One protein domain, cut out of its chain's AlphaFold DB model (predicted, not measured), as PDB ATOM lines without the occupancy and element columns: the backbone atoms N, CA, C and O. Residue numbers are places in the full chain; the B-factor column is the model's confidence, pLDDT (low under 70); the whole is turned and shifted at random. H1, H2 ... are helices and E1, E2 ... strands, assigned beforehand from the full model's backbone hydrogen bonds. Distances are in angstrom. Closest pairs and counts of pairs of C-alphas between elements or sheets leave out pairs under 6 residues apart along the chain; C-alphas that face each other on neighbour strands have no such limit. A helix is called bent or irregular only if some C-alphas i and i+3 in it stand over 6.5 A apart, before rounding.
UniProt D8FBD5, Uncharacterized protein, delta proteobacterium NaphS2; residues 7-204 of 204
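This is residues 7 to 204 of the 204 residues of an uncharacterized protein of delta proteobacterium NaphS2 (UniProt D8FBD5). A small, curled sheet of four parallel strands sits in the middle, with most helices gathered toward its E3 and E4 side: H9 lies along E4, and H7 stands between H9 and H5a near E3. Beyond the E1 edge, H1 and H3 form a looser wing off the sheet, tied back by the stretch 29 to 40, whose residues 36 to 37 pair with residues 73 to 74 of E1. The printed part has 198 residues, with nine named helices and four named strands in the order H1 H2 H3 E1 H4 E2 H5 E3 H6 H7 H8 E4 H9; the class is mixed, and the sheet's order is E1 E2 E3 E4. The whole is compact, with a radius of gyration of the C-alphas of 17.5 A and spans of 52 by 42 by 40 A.

H1, residues 7 to 28, touches H3, residues 55 to 66, at a steep tilt of 46 degrees; the closest C-alphas, of Leu 13 and Phe 65, are 5.8 A apart. H2, residues 41 to 45, only grazes the sheet. E1, residues 73 to 77, and E2, residues 93 to 97, are parallel at 9 degrees, with N 95 and O 75 2.8 A apart. H4, residues 83 to 87, only grazes the sheet. H5, residues 98 to 117, assigned as one helix by its hydrogen bonds, is bent, C-alphas 107 and 110 being 8.4 A apart; its arms H5a, residues 98 to 107, and H5b, residues 110 to 117, are about perpendicular at 76 degrees. H5a is irregular, with C-alphas 100 and 103 8.0 A apart, and is on the sheet at a height of 6.0 A. H5b touches H4, closest at the C-alphas of Ala 111 and Leu 87, 5.8 A. E3, residues 121 to 127, is parallel to E2 at 22 degrees, N 123 and O 94 being 2.8 A apart, and to E4, residues 167 to 171, at 32 degrees, N 124 and O 168 being 2.8 A apart. E1, H4, E2 and E2, H5, E3 are strand-helix-strand units, parallel neighbour strands joined through a helix, with right-handed crossovers; E3, H6 H7 H8, E4 is a third, with H6 at residues 131 to 134, H7 at 139 to 155 and H8 at 160 to 165. H7 touches H5a at a shallow tilt of 11 degrees, the C-alphas of Leu 153 and Val 106 closest at 6.1 A. H9, residues 183 to 203, is over E4 at a height of 8.3 A, along the strands at 15 degrees on the local plane. H9 touches H7 at a steep tilt of 47 degrees, closest at the C-alphas of Met 195 and Thr 143, 6.0 A, and only just touches H6, with 3 pairs of C-alphas within 8 A, the closest Thr 184 and Ile 131, 6.1 A. H8 only grazes the sheet. Every O i to N i+4 pair is within hydrogen-bond range in H1, H3, H4, H5b, H7, H8 and H9; H5a has 3 of 6, H2 has 0 of 1 but 2 of 2 O i to N i+3 pairs, and H6 is too short for an i+4 pair.

H1 begins at C-alpha 7, (-61.894, 8.376, -34.614), and is 31.6 A long; H3 is 16.0 A, H7 24.3 A and H9 30.2 A. E3 is 18.3 A long, from C-alpha 121 at (-34.594, 20.841, -49.456). H9 ends at C-alpha 203, (-20.758, 24.752, -57.317).

The two C-alphas farthest apart, of His 7 and Asn 201, are 52.6 A apart. The printed part has no cut. The links H1 to H2 and E4 to H9 are long. The mean pLDDT of the printed part is 92.4, and residues 46 to 52 are under 70.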
ATOM      1  N   HIS A   7     -62.381   7.856 -35.898       80.12
ATOM      2  CA  HIS A   7     -61.894   8.376 -34.614       80.12
ATOM      3  C   HIS A   7     -60.623   7.671 -34.110       80.12
ATOM      4  O   HIS A   7     -59.793   8.295 -33.447       80.12
ATOM      5  N   LEU A   8     -60.455   6.380 -34.418       83.62
ATOM      6  CA  LEU A   8     -59.282   5.612 -34.011       83.62
ATOM      7  C   LEU A   8     -58.060   6.027 -34.837       83.62
ATOM      8  O   LEU A   8     -56.995   6.231 -34.265       83.62
ATOM      9  N   LEU A   9     -58.235   6.233 -36.147       85.12
ATOM     10  CA  LEU A   9     -57.174   6.740 -37.019       85.12
ATOM     11  C   LEU A   9     -56.705   8.130 -36.571       85.12
ATOM     12  O   LEU A   9     -55.515   8.317 -36.349       85.12
ATOM     13  N   THR A  10     -57.628   9.071 -36.355       88.94
ATOM     14  CA  THR A  10     -57.294  10.419 -35.863       88.94
ATOM     15  C   THR A  10     -56.527  10.360 -34.543       88.94
ATOM     16  O   THR A  10     -55.469  10.966 -34.418       88.94
ATOM     17  N   THR A  11     -56.990   9.545 -33.588       92.06
ATOM     18  CA  THR A  11     -56.296   9.374 -32.299       92.06
ATOM     19  C   THR A  11     -54.873   8.831 -32.484       92.06
ATOM     20  O   THR A  11     -53.949   9.261 -31.792       92.06
ATOM     21  N   MET A  12     -54.674   7.890 -33.415       92.56
ATOM     22  CA  MET A  12     -53.350   7.348 -33.732       92.56
ATOM     23  C   MET A  12     -52.435   8.404 -34.361       92.56
ATOM     24  O   MET A  12     -51.286   8.525 -33.937       92.56
ATOM     25  N   LEU A  13     -52.940   9.187 -35.321       92.94
ATOM     26  CA  LEU A  13     -52.198  10.281 -35.952       92.94
ATOM     27  C   LEU A  13     -51.770  11.330 -34.913       92.94
ATOM     28  O   LEU A  13     -50.588  11.662 -34.841       92.94
ATOM     29  N   ASP A  14     -52.682  11.761 -34.039       94.75
ATOM     30  CA  ASP A  14     -52.395  12.729 -32.970       94.75
ATOM     31  C   ASP A  14     -51.323  12.210 -32.004       94.75
ATOM     32  O   ASP A  14     -50.403  12.930 -31.598       94.75
ATOM     33  N   PHE A  15     -51.425  10.934 -31.618       96.06
ATOM     34  CA  PHE A  15     -50.444  10.303 -30.745       96.06
ATOM     35  C   PHE A  15     -49.058  10.252 -31.402       96.06
ATOM     36  O   PHE A  15     -48.060  10.592 -30.759       96.06
ATOM     37  N   MET A  16     -48.985   9.861 -32.678       95.50
ATOM     38  CA  MET A  16     -47.730   9.813 -33.432       95.50
ATOM     39  C   MET A  16     -47.116  11.205 -33.602       95.50
ATOM     40  O   MET A  16     -45.922  11.361 -33.345       95.50
ATOM     41  N   ALA A  17     -47.915  12.223 -33.930       96.06
ATOM     42  CA  ALA A  17     -47.438  13.596 -34.082       96.06
ATOM     43  C   ALA A  17     -46.799  14.110 -32.783       96.06
ATOM     44  O   ALA A  17     -45.653  14.564 -32.776       96.06
ATOM     45  N   ARG A  18     -47.465  13.915 -31.634       97.06
ATOM     46  CA  ARG A  18     -46.907  14.285 -30.320       97.06
ATOM     47  C   ARG A  18     -45.601  13.561 -30.016       97.06
ATOM     48  O   ARG A  18     -44.675  14.153 -29.465       97.06
ATOM     49  N   ARG A  19     -45.508  12.273 -30.361       96.81
ATOM     50  CA  ARG A  19     -44.279  11.488 -30.181       96.81
ATOM     51  C   ARG A  19     -43.137  12.060 -31.016       96.81
ATOM     52  O   ARG A  19     -42.036  12.187 -30.482       96.81
ATOM     53  N   ILE A  20     -43.402  12.421 -32.270       96.44
ATOM     54  CA  ILE A  20     -42.420  13.025 -33.176       96.44
ATOM     55  C   ILE A  20     -41.941  14.369 -32.633       96.44
ATOM     56  O   ILE A  20     -40.734  14.558 -32.516       96.44
ATOM     57  N   ASN A  21     -42.843  15.248 -32.190       97.31
ATOM     58  CA  ASN A  21     -42.473  16.569 -31.664       97.31
ATOM     59  C   ASN A  21     -41.573  16.466 -30.424       97.31
ATOM     60  O   ASN A  21     -40.581  17.188 -30.295       97.31
ATOM     61  N   VAL A  22     -41.858  15.508 -29.533       98.00
ATOM     62  CA  VAL A  22     -40.997  15.224 -28.375       98.00
ATOM     63  C   VAL A  22     -39.607  14.756 -28.817       98.00
ATOM     64  O   VAL A  22     -38.615  15.178 -28.224       98.00
ATOM     65  N   GLN A  23     -39.504  13.903 -29.844       97.19
ATOM     66  CA  GLN A  23     -38.197  13.487 -30.366       97.19
ATOM     67  C   GLN A  23     -37.461  14.642 -31.042       97.19
ATOM     68  O   GLN A  23     -36.283  14.845 -30.760       97.19
ATOM     69  N   LEU A  24     -38.147  15.438 -31.864       96.94
ATOM     70  CA  LEU A  24     -37.550  16.587 -32.533       96.94
ATOM     71  C   LEU A  24     -37.008  17.599 -31.521       96.94
ATOM     72  O   LEU A  24     -35.883  18.062 -31.671       96.94
ATOM     73  N   THR A  25     -37.758  17.885 -30.453       97.69
ATOM     74  CA  THR A  25     -37.306  18.769 -29.365       97.69
ATOM     75  C   THR A  25     -35.998  18.263 -28.754       97.69
ATOM     76  O   THR A  25     -35.019  19.001 -28.679       97.69
ATOM     77  N   ARG A  26     -35.935  16.970 -28.410       97.81
ATOM     78  CA  ARG A  26     -34.727  16.341 -27.847       97.81
ATOM     79  C   ARG A  26     -33.546  16.332 -28.815       97.81
ATOM     80  O   ARG A  26     -32.398  16.436 -28.389       97.81
ATOM     81  N   LEU A  27     -33.799  16.165 -30.112       97.00
ATOM     82  CA  LEU A  27     -32.749  16.228 -31.127       97.00
ATOM     83  C   LEU A  27     -32.238  17.662 -31.298       97.00
ATOM     84  O   LEU A  27     -31.028  17.852 -31.397       97.00
ATOM     85  N   LYS A  28     -33.122  18.664 -31.244       97.06
ATOM     86  CA  LYS A  28     -32.755  20.086 -31.317       97.06
ATOM     87  C   LYS A  28     -31.910  20.555 -30.137       97.06
ATOM     88  O   LYS A  28     -31.015  21.371 -30.332       97.06
ATOM     89  N   GLU A  29     -32.112  19.989 -28.948       97.62
ATOM     90  CA  GLU A  29     -31.222  20.207 -27.794       97.62
ATOM     91  C   GLU A  29     -29.781  19.731 -28.059       97.62
ATOM     92  O   GLU A  29     -28.840  20.237 -27.451       97.62
ATOM     93  N   ARG A  30     -29.591  18.761 -28.966       97.38
ATOM     94  CA  ARG A  30     -28.272  18.217 -29.335       97.38
ATOM     95  C   ARG A  30     -27.694  18.847 -30.599       97.38
ATOM     96  O   ARG A  30     -26.476  18.925 -30.731       97.38
ATOM     97  N   ASN A  31     -28.546  19.247 -31.539       96.88
ATOM     98  CA  ASN A  31     -28.155  19.860 -32.799       96.88
ATOM     99  C   ASN A  31     -29.272  20.786 -33.297       96.88
ATOM    100  O   ASN A  31     -30.348  20.316 -33.657       96.88
ATOM    101  N   ALA A  32     -28.995  22.088 -33.384       95.50
ATOM    102  CA  ALA A  32     -29.964  23.087 -33.842       95.50
ATOM    103  C   ALA A  32     -30.509  22.819 -35.261       95.50
ATOM    104  O   ALA A  32     -31.619  23.241 -35.575       95.50
ATOM    105  N   ASN A  33     -29.767  22.070 -36.085       93.94
ATOM    106  CA  ASN A  33     -30.147  21.696 -37.448       93.94
ATOM    107  C   ASN A  33     -30.933  20.373 -37.522       93.94
ATOM    108  O   ASN A  33     -31.115  19.829 -38.609       93.94
ATOM    109  N   ALA A  34     -31.352  19.805 -36.389       94.81
ATOM    110  CA  ALA A  34     -32.116  18.566 -36.376       94.81
ATOM    111  C   ALA A  34     -33.490  18.716 -37.048       94.81
ATOM    112  O   ALA A  34     -34.198  19.709 -36.861       94.81
ATOM    113  N   PHE A  35     -33.884  17.669 -37.765       94.19
ATOM    114  CA  PHE A  35     -35.186  17.504 -38.405       94.19
ATOM    115  C   PHE A  35     -35.636  16.042 -38.288       94.19
ATOM    116  O   PHE A  35     -34.848  15.179 -37.894       94.19
ATOM    117  N   MET A  36     -36.903  15.765 -38.602       94.38
ATOM    118  CA  MET A  36     -37.469  14.413 -38.545       94.38
ATOM    119  C   MET A  36     -37.913  13.945 -39.927       94.38
ATOM    120  O   MET A  36     -38.676  14.642 -40.592       94.38
ATOM    121  N   PHE A  37     -37.491  12.741 -40.313       92.81
ATOM    122  CA  PHE A  37     -38.142  11.983 -41.376       92.81
ATOM    123  C   PHE A  37     -39.344  11.226 -40.803       92.81
ATOM    124  O   PHE A  37     -39.234  10.581 -39.756       92.81
ATOM    125  N   VAL A  38     -40.491  11.326 -41.472       90.06
ATOM    126  CA  VAL A  38     -41.685  10.527 -41.186       90.06
ATOM    127  C   VAL A  38     -42.011   9.703 -42.420       90.06
ATOM    128  O   VAL A  38     -42.776  10.120 -43.289       90.06
ATOM    129  N   ASP A  39     -41.366   8.547 -42.510       82.12
ATOM    130  CA  ASP A  39     -41.406   7.724 -43.712       82.12
ATOM    131  C   ASP A  39     -42.654   6.845 -43.718       82.12
ATOM    132  O   ASP A  39     -42.843   6.005 -42.837       82.12
ATOM    133  N   GLU A  40     -43.486   7.020 -44.743       78.06
ATOM    134  CA  GLU A  40     -44.645   6.171 -45.004       78.06
ATOM    135  C   GLU A  40     -44.414   5.404 -46.318       78.06
ATOM    136  O   GLU A  40     -44.799   5.883 -47.390       78.06
ATOM    137  N   PRO A  41     -43.764   4.221 -46.284       77.00
ATOM    138  CA  PRO A  41     -43.502   3.435 -47.491       77.00
ATOM    139  C   PRO A  41     -44.795   3.024 -48.211       77.00
ATOM    140  O   PRO A  41     -44.775   2.781 -49.418       77.00
ATOM    141  N   GLY A  42     -45.935   3.007 -47.506       76.81
ATOM    142  CA  GLY A  42     -47.257   2.812 -48.088       76.81
ATOM    143  C   GLY A  42     -47.629   3.845 -49.156       76.81
ATOM    144  O   GLY A  42     -48.411   3.518 -50.051       76.81
ATOM    145  N   LEU A  43     -47.027   5.047 -49.142       79.50
ATOM    146  CA  LEU A  43     -47.276   6.094 -50.146       79.50
ATOM    147  C   LEU A  43     -46.950   5.636 -51.575       79.50
ATOM    148  O   LEU A  43     -47.583   6.094 -52.524       79.50
ATOM    149  N   GLN A  44     -46.031   4.677 -51.735       76.56
ATOM    150  CA  GLN A  44     -45.727   4.068 -53.032       76.56
ATOM    151  C   GLN A  44     -46.949   3.366 -53.654       76.56
ATOM    152  O   GLN A  44     -47.045   3.250 -54.874       76.56
ATOM    153  N   PHE A  45     -47.895   2.907 -52.834       75.31
ATOM    154  CA  PHE A  45     -49.048   2.128 -53.279       75.31
ATOM    155  C   PHE A  45     -50.342   2.938 -53.375       75.31
ATOM    156  O   PHE A  45     -51.348   2.371 -53.788       75.31
ATOM    157  N   LEU A  46     -50.347   4.234 -53.045       67.62
ATOM    158  CA  LEU A  46     -51.573   5.050 -53.014       67.62
ATOM    159  C   LEU A  46     -52.357   5.060 -54.326       67.62
ATOM    160  O   LEU A  46     -53.583   5.084 -54.318       67.62
ATOM    161  N   PHE A  47     -51.651   4.997 -55.451       60.94
ATOM    162  CA  PHE A  47     -52.254   4.981 -56.783       60.94
ATOM    163  C   PHE A  47     -52.415   3.560 -57.346       60.94
ATOM    164  O   PHE A  47     -52.799   3.378 -58.500       60.94
ATOM    165  N   SER A  48     -52.149   2.532 -56.534       62.66
ATOM    166  CA  SER A  48     -52.454   1.150 -56.884       62.66
ATOM    167  C   SER A  48     -53.945   0.888 -56.710       62.66
ATOM    168  O   SER A  48     -54.512   1.114 -55.640       62.66
ATOM    169  N   ALA A  49     -54.573   0.290 -57.727       60.69
ATOM    170  CA  ALA A  49     -55.965  -0.165 -57.667       60.69
ATOM    171  C   ALA A  49     -56.244  -1.139 -56.496       60.69
ATOM    172  O   ALA A  49     -57.399  -1.386 -56.155       60.69
ATOM    173  N   MET A  50     -55.196  -1.689 -55.870       62.84
ATOM    174  CA  MET A  50     -55.285  -2.627 -54.751       62.84
ATOM    175  C   MET A  50     -55.327  -1.970 -53.362       62.84
ATOM    176  O   MET A  50     -55.621  -2.667 -52.393       62.84
ATOM    177  N   ALA A  51     -55.037  -0.670 -53.226       64.69
ATOM    178  CA  ALA A  51     -54.818  -0.049 -51.914       64.69
ATOM    179  C   ALA A  51     -56.099   0.126 -51.079       64.69
ATOM    180  O   ALA A  51     -56.031   0.204 -49.855       64.69
ATOM    181  N   GLY A  52     -57.278   0.210 -51.709       68.75
ATOM    182  CA  GLY A  52     -58.554   0.476 -51.018       68.75
ATOM    183  C   GLY A  52     -58.602   1.812 -50.252       68.75
ATOM    184  O   GLY A  52     -59.603   2.109 -49.599       68.75
ATOM    185  N   TYR A  53     -57.534   2.605 -50.344       74.62
ATOM    186  CA  TYR A  53     -57.272   3.862 -49.668       74.62
ATOM    187  C   TYR A  53     -56.808   4.849 -50.740       74.62
ATOM    188  O   TYR A  53     -55.745   4.671 -51.331       74.62
ATOM    189  N   GLY A  54     -57.684   5.797 -51.074       78.50
ATOM    190  CA  GLY A  54     -57.496   6.695 -52.213       78.50
ATOM    191  C   GLY A  54     -56.552   7.856 -51.913       78.50
ATOM    192  O   GLY A  54     -56.365   8.248 -50.762       78.50
ATOM    193  N   ASP A  55     -56.029   8.447 -52.978       79.25
ATOM    194  CA  ASP A  55     -55.139   9.608 -52.988       79.25
ATOM    195  C   ASP A  55     -55.708  10.833 -52.258       79.25
ATOM    196  O   ASP A  55     -54.984  11.486 -51.508       79.25
ATOM    197  N   ILE A  56     -57.006  11.123 -52.413       84.94
ATOM    198  CA  ILE A  56     -57.669  12.239 -51.714       84.94
ATOM    199  C   ILE A  56     -57.635  12.013 -50.201       84.94
ATOM    200  O   ILE A  56     -57.196  12.880 -49.452       84.94
ATOM    201  N   LYS A  57     -58.042  10.821 -49.747       86.19
ATOM    202  CA  LYS A  57     -58.053  10.503 -48.316       86.19
ATOM    203  C   LYS A  57     -56.640  10.473 -47.735       86.19
ATOM    204  O   LYS A  57     -56.438  10.929 -46.615       86.19
ATOM    205  N   ALA A  58     -55.680   9.961 -48.499       86.12
ATOM    206  CA  ALA A  58     -54.279   9.981 -48.116       86.12
ATOM    207  C   ALA A  58     -53.758  11.401 -47.943       86.12
ATOM    208  O   ALA A  58     -53.104  11.690 -46.949       86.12
ATOM    209  N   ARG A  59     -54.080  12.297 -48.879       87.00
ATOM    210  CA  ARG A  59     -53.730  13.712 -48.770       87.00
ATOM    211  C   ARG A  59     -54.321  14.327 -47.507       87.00
ATOM    212  O   ARG A  59     -53.566  14.887 -46.727       87.00
ATOM    213  N   ASP A  60     -55.620  14.156 -47.276       90.12
ATOM    214  CA  ASP A  60     -56.304  14.740 -46.117       90.12
ATOM    215  C   ASP A  60     -55.725  14.235 -44.786       90.12
ATOM    216  O   ASP A  60     -55.470  15.025 -43.876       90.12
ATOM    217  N   ASP A  61     -55.482  12.925 -44.669       91.06
ATOM    218  CA  ASP A  61     -54.933  12.332 -43.448       91.06
ATOM    219  C   ASP A  61     -53.464  12.764 -43.229       91.06
ATOM    220  O   ASP A  61     -53.077  13.056 -42.095       91.06
ATOM    221  N   MET A  62     -52.654  12.857 -44.294       89.88
ATOM    222  CA  MET A  62     -51.263  13.327 -44.215       89.88
ATOM    223  C   MET A  62     -51.178  14.825 -43.906       89.88
ATOM    224  O   MET A  62     -50.353  15.223 -43.085       89.88
ATOM    225  N   ASP A  63     -52.038  15.653 -44.501       90.75
ATOM    226  CA  ASP A  63     -52.108  17.091 -44.229       90.75
ATOM    227  C   ASP A  63     -52.554  17.338 -42.779       90.75
ATOM    228  O   ASP A  63     -51.928  18.123 -42.062       90.75
ATOM    229  N   TYR A  64     -53.574  16.611 -42.304       93.12
ATOM    230  CA  TYR A  64     -54.007  16.646 -40.904       93.12
ATOM    231  C   TYR A  64     -52.880  16.257 -39.942       93.12
ATOM    232  O   TYR A  64     -52.670  16.901 -38.909       93.12
ATOM    233  N   PHE A  65     -52.150  15.196 -40.273       93.75
ATOM    234  CA  PHE A  65     -51.043  14.716 -39.466       93.75
ATOM    235  C   PHE A  65     -49.885  15.720 -39.438       93.75
ATOM    236  O   PHE A  65     -49.443  16.119 -38.358       93.75
ATOM    237  N   PHE A  66     -49.423  16.185 -40.601       92.81
ATOM    238  CA  PHE A  66     -48.301  17.112 -40.668       92.81
ATOM    239  C   PHE A  66     -48.630  18.469 -40.066       92.81
ATOM    240  O   PHE A  66     -47.744  19.045 -39.445       92.81
ATOM    241  N   ALA A  67     -49.874  18.951 -40.131       93.75
ATOM    242  CA  ALA A  67     -50.286  20.183 -39.453       93.75
ATOM    243  C   ALA A  67     -49.987  20.185 -37.938       93.75
ATOM    244  O   ALA A  67     -49.862  21.253 -37.341       93.75
ATOM    245  N   GLN A  68     -49.837  19.008 -37.324       95.06
ATOM    246  CA  GLN A  68     -49.500  18.840 -35.909       95.06
ATOM    247  C   GLN A  68     -48.014  18.550 -35.654       95.06
ATOM    248  O   GLN A  68     -47.583  18.557 -34.501       95.06
ATOM    249  N   VAL A  69     -47.236  18.261 -36.699       95.19
ATOM    250  CA  VAL A  69     -45.808  17.940 -36.600       95.19
ATOM    251  C   VAL A  69     -44.977  19.215 -36.707       95.19
ATOM    252  O   VAL A  69     -45.066  19.953 -37.694       95.19
ATOM    253  N   ASP A  70     -44.131  19.437 -35.703       95.75
ATOM    254  CA  ASP A  70     -43.199  20.558 -35.650       95.75
ATOM    255  C   ASP A  70     -42.150  20.466 -36.772       95.75
ATOM    256  O   ASP A  70     -41.690  19.387 -37.149       95.75
ATOM    257  N   ARG A  71     -41.728  21.623 -37.292       94.56
ATOM    258  CA  ARG A  71     -40.735  21.730 -38.375       94.56
ATOM    259  C   ARG A  71     -39.291  21.712 -37.837       94.56
ATOM    260  O   ARG A  71     -39.066  22.191 -36.718       94.56
ATOM    261  N   PRO A  72     -38.281  21.259 -38.606       95.62
ATOM    262  CA  PRO A  72     -38.392  20.798 -39.988       95.62
ATOM    263  C   PRO A  72     -38.874  19.345 -40.096       95.62
ATOM    264  O   PRO A  72     -38.431  18.475 -39.339       95.62
ATOM    265  N   ARG A  73     -39.766  19.097 -41.057       93.50
ATOM    266  CA  ARG A  73     -40.372  17.789 -41.336       93.50
ATOM    267  C   ARG A  73     -40.024  17.312 -42.736       93.50
ATOM    268  O   ARG A  73     -40.126  18.066 -43.705       93.50
ATOM    269  N   GLY A  74     -39.629  16.055 -42.837       94.00
ATOM    270  CA  GLY A  74     -39.271  15.450 -44.103       94.00
ATOM    271  C   GLY A  74     -39.876  14.080 -44.321       94.00
ATOM    272  O   GLY A  74     -40.380  13.445 -43.397       94.00
ATOM    273  N   ILE A  75     -39.774  13.628 -45.563       93.38
ATOM    274  CA  ILE A  75     -40.081  12.260 -45.977       93.38
ATOM    275  C   ILE A  75     -38.897  11.722 -46.771       93.38
ATOM    276  O   ILE A  75     -38.345  12.428 -47.618       93.38
ATOM    277  N   HIS A  76     -38.540  10.468 -46.522       91.38
ATOM    278  CA  HIS A  76     -37.684   9.670 -47.374       91.38
ATOM    279  C   HIS A  76     -38.464   8.512 -48.004       91.38
ATOM    280  O   HIS A  76     -39.179   7.776 -47.323       91.38
ATOM    281  N   LEU A  77     -38.301   8.321 -49.316       87.94
ATOM    282  CA  LEU A  77     -38.850   7.169 -50.026       87.94
ATOM    283  C   LEU A  77     -37.833   6.581 -51.007       87.94
ATOM    284  O   LEU A  77     -37.404   7.231 -51.957       87.94
ATOM    285  N   CYS A  78     -37.509   5.305 -50.789       83.44
ATOM    286  CA  CYS A  78     -36.694   4.497 -51.698       83.44
ATOM    287  C   CYS A  78     -37.467   4.044 -52.958       83.44
ATOM    288  O   CYS A  78     -36.867   3.705 -53.972       83.44
ATOM    289  N   GLY A  79     -38.801   3.983 -52.886       82.19
ATOM    290  CA  GLY A  79     -39.655   3.523 -53.985       82.19
ATOM    291  C   GLY A  79     -39.895   4.573 -55.073       82.19
ATOM    292  O   GLY A  79     -39.346   5.669 -55.034       82.19
ATOM    293  N   ASN A  80     -40.786   4.248 -56.015       81.88
ATOM    294  CA  ASN A  80     -41.265   5.173 -57.050       81.88
ATOM    295  C   ASN A  80     -42.742   5.555 -56.806       81.88
ATOM    296  O   ASN A  80     -43.634   4.927 -57.383       81.88
ATOM    297  N   PRO A  81     -43.024   6.502 -55.896       81.62
ATOM    298  CA  PRO A  81     -44.354   7.061 -55.684       81.62
ATOM    299  C   PRO A  81     -44.720   8.057 -56.797       81.62
ATOM    300  O   PRO A  81     -43.906   8.401 -57.655       81.62
ATOM    301  N   ASP A  82     -45.937   8.596 -56.743       87.19
ATOM    302  CA  ASP A  82     -46.235   9.843 -57.446       87.19
ATOM    303  C   ASP A  82     -45.451  10.990 -56.781       87.19
ATOM    304  O   ASP A  82     -45.785  11.461 -55.688       87.19
ATOM    305  N   TRP A  83     -44.371  11.431 -57.427       90.88
ATOM    306  CA  TRP A  83     -43.539  12.514 -56.908       90.88
ATOM    307  C   TRP A  83     -44.282  13.855 -56.866       90.88
ATOM    308  O   TRP A  83     -43.986  14.659 -55.985       90.88
ATOM    309  N   ASP A  84     -45.266  14.104 -57.743       91.31
ATOM    310  CA  ASP A  84     -46.081  15.330 -57.702       91.31
ATOM    311  C   ASP A  84     -46.918  15.379 -56.418       91.31
ATOM    312  O   ASP A  84     -47.060  16.447 -55.819       91.31
ATOM    313  N   PHE A  85     -47.410  14.228 -55.943       90.25
ATOM    314  CA  PHE A  85     -48.096  14.133 -54.653       90.25
ATOM    315  C   PHE A  85     -47.192  14.605 -53.505       90.25
ATOM    316  O   PHE A  85     -47.581  15.504 -52.755       90.25
ATOM    317  N   LEU A  86     -45.970  14.063 -53.415       91.81
ATOM    318  CA  LEU A  86     -45.005  14.389 -52.356       91.81
ATOM    319  C   LEU A  86     -44.495  15.828 -52.442       91.81
ATOM    320  O   LEU A  86     -44.496  16.551 -51.449       91.81
ATOM    321  N   LEU A  87     -44.120  16.273 -53.643       94.88
ATOM    322  CA  LEU A  87     -43.622  17.624 -53.911       94.88
ATOM    323  C   LEU A  87     -44.679  18.710 -53.680       94.88
ATOM    324  O   LEU A  87     -44.348  19.896 -53.705       94.88
ATOM    325  N   ARG A  88     -45.946  18.348 -53.456       93.12
ATOM    326  CA  ARG A  88     -47.028  19.276 -53.094       93.12
ATOM    327  C   ARG A  88     -47.439  19.210 -51.634       93.12
ATOM    328  O   ARG A  88     -48.193  20.080 -51.213       93.12
ATOM    329  N   MET A  89     -46.964  18.225 -50.878       91.00
ATOM    330  CA  MET A  89     -47.185  18.204 -49.438       91.00
ATOM    331  C   MET A  89     -46.411  19.327 -48.749       91.00
ATOM    332  O   MET A  89     -45.389  19.819 -49.246       91.00
ATOM    333  N   ASP A  90     -46.901  19.729 -47.583       91.88
ATOM    334  CA  ASP A  90     -46.306  20.783 -46.769       91.88
ATOM    335  C   ASP A  90     -45.063  20.273 -46.009       91.88
ATOM    336  O   ASP A  90     -45.057  20.169 -44.786       91.88
ATOM    337  N   LEU A  91     -44.007  19.918 -46.747       94.06
ATOM    338  CA  LEU A  91     -42.741  19.370 -46.244       94.06
ATOM    339  C   LEU A  91     -41.588  20.377 -46.355       94.06
ATOM    340  O   LEU A  91     -41.598  21.237 -47.235       94.06
ATOM    341  N   ASP A  92     -40.580  20.224 -45.492       96.56
ATOM    342  CA  ASP A  92     -39.305  20.952 -45.553       96.56
ATOM    343  C   ASP A  92     -38.222  20.173 -46.297       96.56
ATOM    344  O   ASP A  92     -37.367  20.776 -46.933       96.56
ATOM    345  N   VAL A  93     -38.219  18.841 -46.191       97.25
ATOM    346  CA  VAL A  93     -37.148  17.994 -46.732       97.25
ATOM    347  C   VAL A  93     -37.745  16.800 -47.469       97.25
ATOM    348  O   VAL A  93     -38.554  16.063 -46.909       97.25
ATOM    349  N   LEU A  94     -37.333  16.572 -48.712       96.50
ATOM    350  CA  LEU A  94     -37.698  15.379 -49.474       96.50
ATOM    351  C   LEU A  94     -36.431  14.616 -49.854       96.50
ATOM    352  O   LEU A  94     -35.551  15.152 -50.521       96.50
ATOM    353  N   SER A  95     -36.356  13.361 -49.427       95.25
ATOM    354  CA  SER A  95     -35.257  12.451 -49.723       95.25
ATOM    355  C   SER A  95     -35.730  11.309 -50.606       95.25
ATOM    356  O   SER A  95     -36.794  10.733 -50.377       95.25
ATOM    357  N   LEU A  96     -34.943  10.977 -51.622       94.19
ATOM    358  CA  LEU A  96     -35.319   9.988 -52.621       94.19
ATOM    359  C   LEU A  96     -34.114   9.236 -53.172       94.19
ATOM    360  O   LEU A  96     -33.004   9.767 -53.222       94.19
ATOM    361  N   ASP A  97     -34.366   8.015 -53.637       94.19
ATOM    362  CA  ASP A  97     -33.416   7.240 -54.429       94.19
ATOM    363  C   ASP A  97     -33.335   7.813 -55.856       94.19
ATOM    364  O   ASP A  97     -34.113   7.456 -56.746       94.19
ATOM    365  N   VAL A  98     -32.391   8.727 -56.067       94.88
ATOM    366  CA  VAL A  98     -32.093   9.345 -57.368       94.88
ATOM    367  C   VAL A  98     -31.295   8.394 -58.255       94.88
ATOM    368  O   VAL A  98     -31.437   8.455 -59.477       94.88
ATOM    369  N   HIS A  99     -30.500   7.495 -57.665       94.44
ATOM    370  CA  HIS A  99     -29.747   6.478 -58.405       94.44
ATOM    371  C   HIS A  99     -30.668   5.636 -59.294       94.44
ATOM    372  O   HIS A  99     -30.347   5.407 -60.465       94.44
ATOM    373  N   THR A 100     -31.835   5.269 -58.762       92.38
ATOM    374  CA  THR A 100     -32.864   4.509 -59.478       92.38
ATOM    375  C   THR A 100     -33.884   5.408 -60.181       92.38
ATOM    376  O   THR A 100     -34.272   5.127 -61.313       92.38
ATOM    377  N   ASN A 101     -34.347   6.490 -59.539       93.50
ATOM    378  CA  ASN A 101     -35.523   7.241 -60.007       93.50
ATOM    379  C   ASN A 101     -35.202   8.580 -60.688       93.50
ATOM    380  O   ASN A 101     -36.132   9.283 -61.085       93.50
ATOM    381  N   GLY A 102     -33.927   8.954 -60.848       93.56
ATOM    382  CA  GLY A 102     -33.522  10.269 -61.360       93.56
ATOM    383  C   GLY A 102     -34.160  10.639 -62.704       93.56
ATOM    384  O   GLY A 102     -34.701  11.736 -62.845       93.56
ATOM    385  N   GLU A 103     -34.194   9.706 -63.658       92.25
ATOM    386  CA  GLU A 103     -34.799   9.917 -64.986       92.25
ATOM    387  C   GLU A 103     -36.306  10.207 -64.921       92.25
ATOM    388  O   GLU A 103     -36.833  11.032 -65.671       92.25
ATOM    389  N   ILE A 104     -37.011   9.556 -63.996       93.69
ATOM    390  CA  ILE A 104     -38.438   9.787 -63.771       93.69
ATOM    391  C   ILE A 104     -38.625  11.115 -63.036       93.69
ATOM    392  O   ILE A 104     -39.477  11.921 -63.416       93.69
ATOM    393  N   PHE A 105     -37.807  11.385 -62.022       95.75
ATOM    394  CA  PHE A 105     -37.929  12.558 -61.166       95.75
ATOM    395  C   PHE A 105     -37.778  13.874 -61.941       95.75
ATOM    396  O   PHE A 105     -38.556  14.807 -61.735       95.75
ATOM    397  N   VAL A 106     -36.877  13.940 -62.931       96.62
ATOM    398  CA  VAL A 106     -36.717  15.152 -63.756       96.62
ATOM    399  C   VAL A 106     -37.966  15.521 -64.564       96.62
ATOM    400  O   VAL A 106     -38.072  16.654 -65.044       96.62
ATOM    401  N   SER A 107     -38.924  14.607 -64.754       96.06
ATOM    402  CA  SER A 107     -40.204  14.917 -65.410       96.06
ATOM    403  C   SER A 107     -41.102  15.841 -64.568       96.06
ATOM    404  O   SER A 107     -41.921  16.569 -65.128       96.06
ATOM    405  N   TYR A 108     -40.863  15.926 -63.256       96.62
ATOM    406  CA  TYR A 108     -41.636  16.722 -62.298       96.62
ATOM    407  C   TYR A 108     -41.087  18.142 -62.091       96.62
ATOM    408  O   TYR A 108     -41.391  18.780 -61.085       96.62
ATOM    409  N   ALA A 109     -40.313  18.685 -63.041       97.44
ATOM    410  CA  ALA A 109     -39.604  19.965 -62.897       97.44
ATOM    411  C   ALA A 109     -40.474  21.125 -62.365       97.44
ATOM    412  O   ALA A 109     -40.028  21.894 -61.521       97.44
ATOM    413  N   LYS A 110     -41.747  21.223 -62.778       97.62
ATOM    414  CA  LYS A 110     -42.674  22.252 -62.261       97.62
ATOM    415  C   LYS A 110     -43.005  22.078 -60.775       97.62
ATOM    416  O   LYS A 110     -43.151  23.069 -60.066       97.62
ATOM    417  N   ALA A 111     -43.186  20.841 -60.318       97.94
ATOM    418  CA  ALA A 111     -43.468  20.540 -58.918       97.94
ATOM    419  C   ALA A 111     -42.210  20.714 -58.061       97.94
ATOM    420  O   ALA A 111     -42.289  21.278 -56.973       97.94
ATOM    421  N   ILE A 112     -41.051  20.325 -58.603       98.31
ATOM    422  CA  ILE A 112     -39.735  20.551 -58.000       98.31
ATOM    423  C   ILE A 112     -39.490  22.049 -57.805       98.31
ATOM    424  O   ILE A 112     -39.185  22.461 -56.693       98.31
ATOM    425  N   GLN A 113     -39.710  22.878 -58.832       98.31
ATOM    426  CA  GLN A 113     -39.565  24.332 -58.718       98.31
ATOM    427  C   GLN A 113     -40.416  24.890 -57.572       98.31
ATOM    428  O   GLN A 113     -39.898  25.562 -56.690       98.31
ATOM    429  N   LYS A 114     -41.703  24.524 -57.510       98.06
ATOM    430  CA  LYS A 114     -42.601  24.957 -56.425       98.06
ATOM    431  C   LYS A 114     -42.180  24.456 -55.043       98.06
ATOM    432  O   LYS A 114     -42.593  25.036 -54.042       98.06
ATOM    433  N   PHE A 115     -41.477  23.328 -54.963       98.31
ATOM    434  CA  PHE A 115     -40.918  22.807 -53.717       98.31
ATOM    435  C   PHE A 115     -39.713  23.630 -53.269       98.31
ATOM    436  O   PHE A 115     -39.650  24.037 -52.112       98.31
ATOM    437  N   LEU A 116     -38.827  23.966 -54.202       98.44
ATOM    438  CA  LEU A 116     -37.672  24.816 -53.936       98.44
ATOM    439  C   LEU A 116     -38.088  26.256 -53.595       98.44
ATOM    440  O   LEU A 116     -37.615  26.786 -52.596       98.44
ATOM    441  N   ASP A 117     -39.040  26.843 -54.330       97.94
ATOM    442  CA  ASP A 117     -39.534  28.222 -54.137       97.94
ATOM    443  C   ASP A 117     -40.075  28.489 -52.726       97.94
ATOM    444  O   ASP A 117     -40.052  29.621 -52.245       97.94
ATOM    445  N   ARG A 118     -40.579  27.450 -52.050       96.62
ATOM    446  CA  ARG A 118     -41.075  27.536 -50.669       96.62
ATOM    447  C   ARG A 118     -40.036  27.142 -49.614       96.62
ATOM    448  O   ARG A 118     -40.399  26.934 -48.461       96.62
ATOM    449  N   GLY A 119     -38.766  27.032 -50.005       97.38
ATOM    450  CA  GLY A 119     -37.643  26.709 -49.124       97.38
ATOM    451  C   GLY A 119     -37.416  25.213 -48.883       97.38
ATOM    452  O   GLY A 119     -36.700  24.858 -47.950       97.38
ATOM    453  N   GLY A 120     -38.024  24.328 -49.681       98.00
ATOM    454  CA  GLY A 120     -37.872  22.881 -49.529       98.00
ATOM    455  C   GLY A 120     -36.487  22.375 -49.947       98.00
ATOM    456  O   GLY A 120     -35.946  22.799 -50.961       98.00
ATOM    457  N   VAL A 121     -35.914  21.437 -49.201       98.44
ATOM    458  CA  VAL A 121     -34.594  20.841 -49.456       98.44
ATOM    459  C   VAL A 121     -34.734  19.459 -50.085       98.44
ATOM    460  O   VAL A 121     -35.508  18.626 -49.606       98.44
ATOM    461  N   LEU A 122     -33.964  19.191 -51.140       98.31
ATOM    462  CA  LEU A 122     -33.897  17.883 -51.792       98.31
ATOM    463  C   LEU A 122     -32.648  17.126 -51.344       98.31
ATOM    464  O   LEU A 122     -31.534  17.635 -51.441       98.31
ATOM    465  N   VAL A 123     -32.830  15.896 -50.870       97.75
ATOM    466  CA  VAL A 123     -31.732  14.991 -50.515       97.75
ATOM    467  C   VAL A 123     -31.560  13.980 -51.646       97.75
ATOM    468  O   VAL A 123     -32.377  13.075 -51.805       97.75
ATOM    469  N   TRP A 124     -30.498  14.135 -52.434       97.69
ATOM    470  CA  TRP A 124     -30.211  13.295 -53.592       97.69
ATOM    471  C   TRP A 124     -29.527  11.998 -53.154       97.69
ATOM    472  O   TRP A 124     -28.304  11.945 -52.986       97.69
ATOM    473  N   GLY A 125     -30.319  10.948 -52.945       96.56
ATOM    474  CA  GLY A 125     -29.819   9.616 -52.641       96.56
ATOM    475  C   GLY A 125     -29.178   8.987 -53.873       96.56
ATOM    476  O   GLY A 125     -29.889   8.512 -54.755       96.56
ATOM    477  N   MET A 126     -27.844   8.989 -53.944       95.81
ATOM    478  CA  MET A 126     -27.127   8.621 -55.176       95.81
ATOM    479  C   MET A 126     -26.229   7.386 -55.049       95.81
ATOM    480  O   MET A 126     -26.011   6.686 -56.032       95.81
ATOM    481  N   VAL A 127     -25.701   7.096 -53.858       96.12
ATOM    482  CA  VAL A 127     -24.754   5.983 -53.668       96.12
ATOM    483  C   VAL A 127     -25.492   4.737 -53.161       96.12
ATOM    484  O   VAL A 127     -25.993   4.773 -52.033       96.12
ATOM    485  N   PRO A 128     -25.559   3.626 -53.920       94.31
ATOM    486  CA  PRO A 128     -26.170   2.387 -53.442       94.31
ATOM    487  C   PRO A 128     -25.447   1.836 -52.212       94.31
ATOM    488  O   PRO A 128     -24.223   1.898 -52.125       94.31
ATOM    489  N   THR A 129     -26.189   1.250 -51.275       93.75
ATOM    490  CA  THR A 129     -25.604   0.630 -50.069       93.75
ATOM    491  C   THR A 129     -25.535  -0.891 -50.140       93.75
ATOM    492  O   THR A 129     -24.917  -1.497 -49.270       93.75
ATOM    493  N   GLY A 130     -26.140  -1.523 -51.152       92.62
ATOM    494  CA  GLY A 130     -26.065  -2.971 -51.366       92.62
ATOM    495  C   GLY A 130     -24.788  -3.385 -52.098       92.62
ATOM    496  O   GLY A 130     -24.403  -2.721 -53.059       92.62
ATOM    497  N   ILE A 131     -24.168  -4.498 -51.680       92.31
ATOM    498  CA  ILE A 131     -22.872  -4.986 -52.203       92.31
ATOM    499  C   ILE A 131     -22.837  -5.008 -53.738       92.31
ATOM    500  O   ILE A 131     -22.023  -4.319 -54.346       92.31
ATOM    501  N   GLU A 132     -23.750  -5.749 -54.373       91.38
ATOM    502  CA  GLU A 132     -23.723  -5.959 -55.829       91.38
ATOM    503  C   GLU A 132     -23.911  -4.677 -56.643       91.38
ATOM    504  O   GLU A 132     -23.407  -4.572 -57.762       91.38
ATOM    505  N   ALA A 133     -24.688  -3.727 -56.119       91.31
ATOM    506  CA  ALA A 133     -24.909  -2.446 -56.772       91.31
ATOM    507  C   ALA A 133     -23.685  -1.550 -56.579       91.31
ATOM    508  O   ALA A 133     -23.147  -1.042 -57.554       91.31
ATOM    509  N   PHE A 134     -23.196  -1.426 -55.344       93.38
ATOM    510  CA  PHE A 134     -22.059  -0.572 -55.013       93.38
ATOM    511  C   PHE A 134     -20.773  -0.981 -55.747       93.38
ATOM    512  O   PHE A 134     -20.031  -0.119 -56.202       93.38
ATOM    513  N   GLU A 135     -20.514  -2.281 -55.917       92.69
ATOM    514  CA  GLU A 135     -19.323  -2.781 -56.624       92.69
ATOM    515  C   GLU A 135     -19.271  -2.412 -58.114       92.69
ATOM    516  O   GLU A 135     -18.193  -2.424 -58.708       92.69
ATOM    517  N   LYS A 136     -20.415  -2.076 -58.720       91.44
ATOM    518  CA  LYS A 136     -20.508  -1.668 -60.128       91.44
ATOM    519  C   LYS A 136     -20.318  -0.167 -60.323       91.44
ATOM    520  O   LYS A 136     -20.191   0.278 -61.460       91.44
ATOM    521  N   GLU A 137     -20.313   0.602 -59.239       91.31
ATOM    522  CA  GLU A 137     -20.296   2.056 -59.295       91.31
ATOM    523  C   GLU A 137     -18.891   2.625 -59.093       91.31
ATOM    524  O   GLU A 137     -18.067   2.111 -58.333       91.31
ATOM    525  N   ALA A 138     -18.637   3.755 -59.747       92.56
ATOM    526  CA  ALA A 138     -17.449   4.569 -59.538       92.56
ATOM    527  C   ALA A 138     -17.867   5.992 -59.154       92.56
ATOM    528  O   ALA A 138     -18.796   6.551 -59.727       92.56
ATOM    529  N   ILE A 139     -17.156   6.605 -58.206       91.50
ATOM    530  CA  ILE A 139     -17.509   7.933 -57.668       91.50
ATOM    531  C   ILE A 139     -17.595   9.016 -58.760       91.50
ATOM    532  O   ILE A 139     -18.581   9.756 -58.757       91.50
ATOM    533  N   PRO A 140     -16.646   9.114 -59.721       93.62
ATOM    534  CA  PRO A 140     -16.768  10.083 -60.810       93.62
ATOM    535  C   PRO A 140     -18.038   9.873 -61.641       93.62
ATOM    536  O   PRO A 140     -18.725  10.837 -61.955       93.62
ATOM    537  N   TYR A 141     -18.392   8.613 -61.909       94.19
ATOM    538  CA  TYR A 141     -19.587   8.255 -62.670       94.19
ATOM    539  C   TYR A 141     -20.883   8.598 -61.921       94.19
ATOM    540  O   TYR A 141     -21.792   9.189 -62.495       94.19
ATOM    541  N   LEU A 142     -20.966   8.306 -60.617       96.12
ATOM    542  CA  LEU A 142     -22.114   8.703 -59.791       96.12
ATOM    543  C   LEU A 142     -22.271  10.225 -59.719       96.12
ATOM    544  O   LEU A 142     -23.392  10.731 -59.695       96.12
ATOM    545  N   THR A 143     -21.152  10.951 -59.678       96.94
ATOM    546  CA  THR A 143     -21.157  12.418 -59.673       96.94
ATOM    547  C   THR A 143     -21.701  12.953 -60.993       96.94
ATOM    548  O   THR A 143     -22.650  13.727 -60.973       96.94
ATOM    549  N   GLU A 144     -21.174  12.477 -62.124       96.62
ATOM    550  CA  GLU A 144     -21.627  12.857 -63.466       96.62
ATOM    551  C   GLU A 144     -23.125  12.576 -63.659       96.62
ATOM    552  O   GLU A 144     -23.873  13.460 -64.064       96.62
ATOM    553  N   ARG A 145     -23.608  11.398 -63.239       96.62
ATOM    554  CA  ARG A 145     -25.039  11.061 -63.306       96.62
ATOM    555  C   ARG A 145     -25.928  12.022 -62.512       96.62
ATOM    556  O   ARG A 145     -27.024  12.349 -62.963       96.62
ATOM    557  N   LEU A 146     -25.499  12.459 -61.325       97.81
ATOM    558  CA  LEU A 146     -26.252  13.456 -60.559       97.81
ATOM    559  C   LEU A 146     -26.219  14.827 -61.251       97.81
ATOM    560  O   LEU A 146     -27.233  15.525 -61.293       97.81
ATOM    561  N   GLU A 147     -25.081  15.202 -61.832       97.62
ATOM    562  CA  GLU A 147     -24.966  16.435 -62.609       97.62
ATOM    563  C   GLU A 147     -25.865  16.420 -63.848       97.62
ATOM    564  O   GLU A 147     -26.480  17.441 -64.139       97.62
ATOM    565  N   ASP A 148     -26.016  15.290 -64.537       97.94
ATOM    566  CA  ASP A 148     -26.926  15.149 -65.682       97.94
ATOM    567  C   ASP A 148     -28.395  15.353 -65.280       97.94
ATOM    568  O   ASP A 148     -29.171  16.016 -65.985       97.94
ATOM    569  N   VAL A 149     -28.782  14.842 -64.105       98.19
ATOM    570  CA  VAL A 149     -30.098  15.102 -63.502       98.19
ATOM    571  C   VAL A 149     -30.278  16.605 -63.271       98.19
ATOM    572  O   VAL A 149     -31.287  17.177 -63.696       98.19
ATOM    573  N   TRP A 150     -29.299  17.269 -62.656       98.25
ATOM    574  CA  TRP A 150     -29.351  18.711 -62.406       98.25
ATOM    575  C   TRP A 150     -29.366  19.540 -63.694       98.25
ATOM    576  O   TRP A 150     -30.194  20.437 -63.821       98.25
ATOM    577  N   GLN A 151     -28.540  19.206 -64.684       98.25
ATOM    578  CA  GLN A 151     -28.528  19.860 -65.996       98.25
ATOM    579  C   GLN A 151     -29.883  19.750 -66.690       98.25
ATOM    580  O   GLN A 151     -30.389  20.732 -67.244       98.25
ATOM    581  N   THR A 152     -30.517  18.581 -66.606       98.38
ATOM    582  CA  THR A 152     -31.865  18.386 -67.138       98.38
ATOM    583  C   THR A 152     -32.868  19.300 -66.436       98.38
ATOM    584  O   THR A 152     -33.695  19.923 -67.104       98.38
ATOM    585  N   LEU A 153     -32.792  19.439 -65.109       98.50
ATOM    586  CA  LEU A 153     -33.654  20.348 -64.347       98.50
ATOM    587  C   LEU A 153     -33.404  21.822 -64.696       98.50
ATOM    588  O   LEU A 153     -34.364  22.563 -64.906       98.50
ATOM    589  N   TRP A 154     -32.146  22.236 -64.851       98.25
ATOM    590  CA  TRP A 154     -31.798  23.598 -65.267       98.25
ATOM    591  C   TRP A 154     -32.315  23.914 -66.667       98.25
ATOM    592  O   TRP A 154     -32.912  24.966 -66.884       98.25
ATOM    593  N   SER A 155     -32.187  22.976 -67.613       98.19
ATOM    594  CA  SER A 155     -32.730  23.149 -68.969       98.19
ATOM    595  C   SER A 155     -34.259  23.289 -68.988       98.19
ATOM    596  O   SER A 155     -34.826  23.859 -69.919       98.19
ATOM    597  N   LYS A 156     -34.933  22.809 -67.932       98.06
ATOM    598  CA  LYS A 156     -36.378  22.947 -67.707       98.06
ATOM    599  C   LYS A 156     -36.754  24.207 -66.919       98.06
ATOM    600  O   LYS A 156     -37.931  24.382 -66.601       98.06
ATOM    601  N   GLY A 157     -35.790  25.088 -66.650       97.62
ATOM    602  CA  GLY A 157     -35.996  26.397 -66.036       97.62
ATOM    603  C   GLY A 157     -35.799  26.443 -64.524       97.62
ATOM    604  O   GLY A 157     -36.126  27.471 -63.938       97.62
ATOM    605  N   ILE A 158     -35.289  25.375 -63.897       98.38
ATOM    606  CA  ILE A 158     -34.950  25.426 -62.471       98.38
ATOM    607  C   ILE A 158     -33.687  26.251 -62.264       98.38
ATOM    608  O   ILE A 158     -32.674  26.007 -62.919       98.38
ATOM    609  N   ASP A 159     -33.749  27.209 -61.341       97.88
ATOM    610  CA  ASP A 159     -32.594  28.029 -60.994       97.88
ATOM    611  C   ASP A 159     -31.457  27.169 -60.422       97.88
ATOM    612  O   ASP A 159     -31.659  26.324 -59.542       97.88
ATOM    613  N   ARG A 160     -30.252  27.369 -60.963       97.44
ATOM    614  CA  ARG A 160     -29.084  26.556 -60.623       97.44
ATOM    615  C   ARG A 160     -28.658  26.760 -59.180       97.44
ATOM    616  O   ARG A 160     -28.431  25.774 -58.479       97.44
ATOM    617  N   ASP A 161     -28.553  28.010 -58.756       97.12
ATOM    618  CA  ASP A 161     -28.010  28.357 -57.448       97.12
ATOM    619  C   ASP A 161     -29.012  27.986 -56.347       97.12
ATOM    620  O   ASP A 161     -28.629  27.462 -55.297       97.12
ATOM    621  N   LEU A 162     -30.311  28.140 -56.620       98.06
ATOM    622  CA  LEU A 162     -31.397  27.666 -55.769       98.06
ATOM    623  C   LEU A 162     -31.352  26.143 -55.598       98.06
ATOM    624  O   LEU A 162     -31.370  25.654 -54.471       98.06
ATOM    625  N   LEU A 163     -31.252  25.387 -56.700       98.25
ATOM    626  CA  LEU A 163     -31.187  23.925 -56.639       98.25
ATOM    627  C   LEU A 163     -29.992  23.475 -55.795       98.25
ATOM    628  O   LEU A 163     -30.158  22.660 -54.892       98.25
ATOM    629  N   VAL A 164     -28.802  24.018 -56.062       97.62
ATOM    630  CA  VAL A 164     -27.566  23.644 -55.359       97.62
ATOM    631  C   VAL A 164     -27.628  24.024 -53.877       97.62
ATOM    632  O   VAL A 164     -27.301  23.200 -53.025       97.62
ATOM    633  N   SER A 165     -28.071  25.240 -53.545       97.25
ATOM    634  CA  SER A 165     -28.139  25.707 -52.150       97.25
ATOM    635  C   SER A 165     -29.179  24.957 -51.313       97.25
ATOM    636  O   SER A 165     -29.019  24.841 -50.098       97.25
ATOM    637  N   GLN A 166     -30.205  24.387 -51.952       97.88
ATOM    638  CA  GLN A 166     -31.234  23.552 -51.323       97.88
ATOM    639  C   GLN A 166     -31.031  22.052 -51.593       97.88
ATOM    640  O   GLN A 166     -31.991  21.278 -51.597       97.88
ATOM    641  N   SER A 167     -29.780  21.626 -51.789       97.81
ATOM    642  CA  SER A 167     -29.415  20.223 -51.991       97.81
ATOM    643  C   SER A 167     -28.664  19.621 -50.804       97.81
ATOM    644  O   SER A 167     -27.778  20.229 -50.208       97.81
ATOM    645  N   MET A 168     -28.967  18.362 -50.512       97.06
ATOM    646  CA  MET A 168     -28.198  17.487 -49.628       97.06
ATOM    647  C   MET A 168     -27.883  16.184 -50.365       97.06
ATOM    648  O   MET A 168     -28.582  15.819 -51.304       97.06
ATOM    649  N   LEU A 169     -26.846  15.464 -49.942       97.12
ATOM    650  CA  LEU A 169     -26.502  14.152 -50.498       97.12
ATOM    651  C   LEU A 169     -26.685  13.076 -49.434       97.12
ATOM    652  O   LEU A 169     -26.369  13.290 -48.263       97.12
ATOM    653  N   SER A 170     -27.152  11.907 -49.855       95.75
ATOM    654  CA  SER A 170     -27.238  10.719 -49.009       95.75
ATOM    655  C   SER A 170     -26.884   9.466 -49.808       95.75
ATOM    656  O   SER A 170     -26.798   9.505 -51.043       95.75
ATOM    657  N   PRO A 171     -26.716   8.317 -49.139       94.94
ATOM    658  CA  PRO A 171     -26.872   7.045 -49.822       94.94
ATOM    659  C   PRO A 171     -28.265   6.943 -50.465       94.94
ATOM    660  O   PRO A 171     -29.217   7.585 -50.013       94.94
ATOM    661  N   ALA A 172     -28.368   6.157 -51.531       90.81
ATOM    662  CA  ALA A 172     -29.591   5.958 -52.304       90.81
ATOM    663  C   ALA A 172     -30.622   5.105 -51.562       90.81
ATOM    664  O   ALA A 172     -31.818   5.373 -51.622       90.81
ATOM    665  N   THR A 173     -30.155   4.082 -50.845       84.62
ATOM    666  CA  THR A 173     -31.008   3.017 -50.320       84.62
ATOM    667  C   THR A 173     -31.101   3.008 -48.796       84.62
ATOM    668  O   THR A 173     -30.118   3.181 -48.078       84.62
ATOM    669  N   CYS A 174     -32.308   2.710 -48.315       82.56
ATOM    670  CA  CYS A 174     -32.702   2.608 -46.913       82.56
ATOM    671  C   CYS A 174     -32.066   1.386 -46.216       82.56
ATOM    672  O   CYS A 174     -31.869   1.370 -45.001       82.56
ATOM    673  N   CYS A 175     -31.803   0.315 -46.979       81.50
ATOM    674  CA  CYS A 175     -31.294  -0.945 -46.446       81.50
ATOM    675  C   CYS A 175     -29.792  -0.848 -46.171       81.50
ATOM    676  O   CYS A 175     -28.991  -0.700 -47.091       81.50
ATOM    677  N   LEU A 176     -29.407  -0.980 -44.904       86.88
ATOM    678  CA  LEU A 176     -28.007  -0.942 -44.462       86.88
ATOM    679  C   LEU A 176     -27.503  -2.318 -44.001       86.88
ATOM    680  O   LEU A 176     -26.479  -2.418 -43.331       86.88
ATOM    681  N   ILE A 177     -28.248  -3.381 -44.308       88.56
ATOM    682  CA  ILE A 177     -27.913  -4.746 -43.905       88.56
ATOM    683  C   ILE A 177     -27.291  -5.459 -45.098       88.56
ATOM    684  O   ILE A 177     -27.965  -5.707 -46.094       88.56
ATOM    685  N   ASN A 178     -26.024  -5.840 -44.957       91.00
ATOM    686  CA  ASN A 178     -25.288  -6.604 -45.954       91.00
ATOM    687  C   ASN A 178     -24.620  -7.846 -45.335       91.00
ATOM    688  O   ASN A 178     -24.337  -7.863 -44.133       91.00
ATOM    689  N   PRO A 179     -24.299  -8.879 -46.143       93.44
ATOM    690  CA  PRO A 179     -23.496 -10.025 -45.702       93.44
ATOM    691  C   PRO A 179     -22.126  -9.651 -45.118       93.44
ATOM    692  O   PRO A 179     -21.618 -10.337 -44.232       93.44
ATOM    693  N   ASP A 180     -21.533  -8.553 -45.587       94.44
ATOM    694  CA  ASP A 180     -20.260  -8.012 -45.102       94.44
ATOM    695  C   ASP A 180     -20.420  -7.055 -43.905       94.44
ATOM    696  O   ASP A 180     -19.456  -6.390 -43.512       94.44
ATOM    697  N   LYS A 181     -21.623  -7.040 -43.310       91.31
ATOM    698  CA  LYS A 181     -22.050  -6.173 -42.213       91.31
ATOM    699  C   LYS A 181     -21.948  -4.692 -42.602       91.31
ATOM    700  O   LYS A 181     -22.691  -4.236 -43.462       91.31
ATOM    701  N   GLU A 182     -21.065  -3.937 -41.958       92.94
ATOM    702  CA  GLU A 182     -20.925  -2.493 -42.123       92.94
ATOM    703  C   GLU A 182     -20.001  -2.077 -43.276       92.94
ATOM    704  O   GLU A 182     -20.072  -0.936 -43.722       92.94
ATOM    705  N   LYS A 183     -19.155  -2.973 -43.803       94.56
ATOM    706  CA  LYS A 183     -18.039  -2.584 -44.688       94.56
ATOM    707  C   LYS A 183     -18.487  -1.859 -45.957       94.56
ATOM    708  O   LYS A 183     -17.952  -0.798 -46.281       94.56
ATOM    709  N   THR A 184     -19.454  -2.410 -46.690       95.00
ATOM    710  CA  THR A 184     -19.994  -1.743 -47.885       95.00
ATOM    711  C   THR A 184     -20.730  -0.457 -47.524       95.00
ATOM    712  O   THR A 184     -20.603   0.536 -48.237       95.00
ATOM    713  N   VAL A 185     -21.427  -0.423 -46.387       94.88
ATOM    714  CA  VAL A 185     -22.134   0.777 -45.923       94.88
ATOM    715  C   VAL A 185     -21.145   1.906 -45.622       94.88
ATOM    716  O   VAL A 185     -21.304   3.007 -46.140       94.88
ATOM    717  N   GLU A 186     -20.075   1.647 -44.870       95.69
ATOM    718  CA  GLU A 186     -19.033   2.639 -44.573       95.69
ATOM    719  C   GLU A 186     -18.383   3.189 -45.849       95.69
ATOM    720  O   GLU A 186     -18.178   4.399 -45.985       95.69
ATOM    721  N   ARG A 187     -18.112   2.313 -46.826       95.75
ATOM    722  CA  ARG A 187     -17.592   2.717 -48.140       95.75
ATOM    723  C   ARG A 187     -18.593   3.577 -48.909       95.75
ATOM    724  O   ARG A 187     -18.176   4.563 -49.511       95.75
ATOM    725  N   ALA A 188     -19.885   3.258 -48.856       95.94
ATOM    726  CA  ALA A 188     -20.933   4.063 -49.475       95.94
ATOM    727  C   ALA A 188     -21.011   5.469 -48.856       95.94
ATOM    728  O   ALA A 188     -21.012   6.460 -49.583       95.94
ATOM    729  N   PHE A 189     -20.970   5.589 -47.527       96.25
ATOM    730  CA  PHE A 189     -20.925   6.897 -46.859       96.25
ATOM    731  C   PHE A 189     -19.639   7.679 -47.178       96.25
ATOM    732  O   PHE A 189     -19.688   8.892 -47.384       96.25
ATOM    733  N   SER A 190     -18.492   7.002 -47.280       96.75
ATOM    734  CA  SER A 190     -17.244   7.626 -47.744       96.75
ATOM    735  C   SER A 190     -17.361   8.148 -49.182       96.75
ATOM    736  O   SER A 190     -16.917   9.258 -49.475       96.75
ATOM    737  N   ALA A 191     -18.014   7.397 -50.073       96.75
ATOM    738  CA  ALA A 191     -18.283   7.834 -51.439       96.75
ATOM    739  C   ALA A 191     -19.220   9.055 -51.489       96.75
ATOM    740  O   ALA A 191     -18.947   9.982 -52.245       96.75
ATOM    741  N   VAL A 192     -20.256   9.119 -50.639       97.50
ATOM    742  CA  VAL A 192     -21.119  10.313 -50.510       97.50
ATOM    743  C   VAL A 192     -20.301  11.547 -50.114       97.50
ATOM    744  O   VAL A 192     -20.491  12.619 -50.687       97.50
ATOM    745  N   ASN A 193     -19.360  11.413 -49.174       97.69
ATOM    746  CA  ASN A 193     -18.490  12.526 -48.775       97.69
ATOM    747  C   ASN A 193     -17.563  12.976 -49.911       97.69
ATOM    748  O   ASN A 193     -17.415  14.172 -50.134       97.69
ATOM    749  N   GLN A 194     -16.998  12.037 -50.673       97.75
ATOM    750  CA  GLN A 194     -16.179  12.370 -51.843       97.75
ATOM    751  C   GLN A 194     -17.001  13.086 -52.925       97.75
ATOM    752  O   GLN A 194     -16.555  14.092 -53.468       97.75
ATOM    753  N   MET A 195     -18.230  12.631 -53.196       97.62
ATOM    754  CA  MET A 195     -19.149  13.335 -54.101       97.62
ATOM    755  C   MET A 195     -19.444  14.757 -53.614       97.62
ATOM    756  O   MET A 195     -19.410  15.697 -54.406       97.62
ATOM    757  N   LYS A 196     -19.701  14.927 -52.311       96.81
ATOM    758  CA  LYS A 196     -19.922  16.242 -51.696       96.81
ATOM    759  C   LYS A 196     -18.734  17.174 -51.928       96.81
ATOM    760  O   LYS A 196     -18.952  18.337 -52.245       96.81
ATOM    761  N   GLU A 197     -17.504  16.698 -51.762       97.19
ATOM    762  CA  GLU A 197     -16.298  17.504 -51.993       97.19
ATOM    763  C   GLU A 197     -16.161  17.914 -53.464       97.19
ATOM    764  O   GLU A 197     -15.925  19.086 -53.752       97.19
ATOM    765  N   ILE A 198     -16.361  16.977 -54.398       96.94
ATOM    766  CA  ILE A 198     -16.278  17.248 -55.842       96.94
ATOM    767  C   ILE A 198     -17.321  18.292 -56.260       96.94
ATOM    768  O   ILE A 198     -16.981  19.283 -56.907       96.94
ATOM    769  N   LEU A 199     -18.581  18.085 -55.870       96.69
ATOM    770  CA  LEU A 199     -19.684  18.986 -56.204       96.69
ATOM    771  C   LEU A 199     -19.542  20.330 -55.484       96.69
ATOM    772  O   LEU A 199     -19.745  21.372 -56.097       96.69
ATOM    773  N   GLY A 200     -19.126  20.317 -54.216       95.44
ATOM    774  CA  GLY A 200     -18.841  21.522 -53.443       95.44
ATOM    775  C   GLY A 200     -17.817  22.405 -54.146       95.44
ATOM    776  O   GLY A 200     -18.130  23.538 -54.458       95.44
ATOM    777  N   ASN A 201     -16.658  21.859 -54.525       96.62
ATOM    778  CA  ASN A 201     -15.610  22.620 -55.221       96.62
ATOM    779  C   ASN A 201     -16.045  23.197 -56.581       96.62
ATOM    780  O   ASN A 201     -15.409  24.119 -57.093       96.62
ATOM    781  N   LYS A 202     -17.071  22.616 -57.211       96.50
ATOM    782  CA  LYS A 202     -17.556  23.026 -58.535       96.50
ATOM    783  C   LYS A 202     -18.701  24.039 -58.469       96.50
ATOM    784  O   LYS A 202     -18.875  24.806 -59.419       96.50
ATOM    785  N   TYR A 203     -19.495  24.017 -57.401       95.75
ATOM    786  CA  TYR A 203     -20.758  24.752 -57.317       95.75
ATOM    787  C   TYR A 203     -20.894  25.685 -56.101       95.75
ATOM    788  O   TYR A 203     -21.824  26.488 -56.107       95.75
ATOM    789  N   LEU A 204     -20.014  25.602 -55.093       91.31
ATOM    790  CA  LEU A 204     -20.017  26.418 -53.867       91.31
ATOM    791  C   LEU A 204     -18.663  27.113 -53.661       91.31
ATOM    792  O   LEU A 204     -18.679  28.251 -53.145       91.31
TER     793      LEU A 204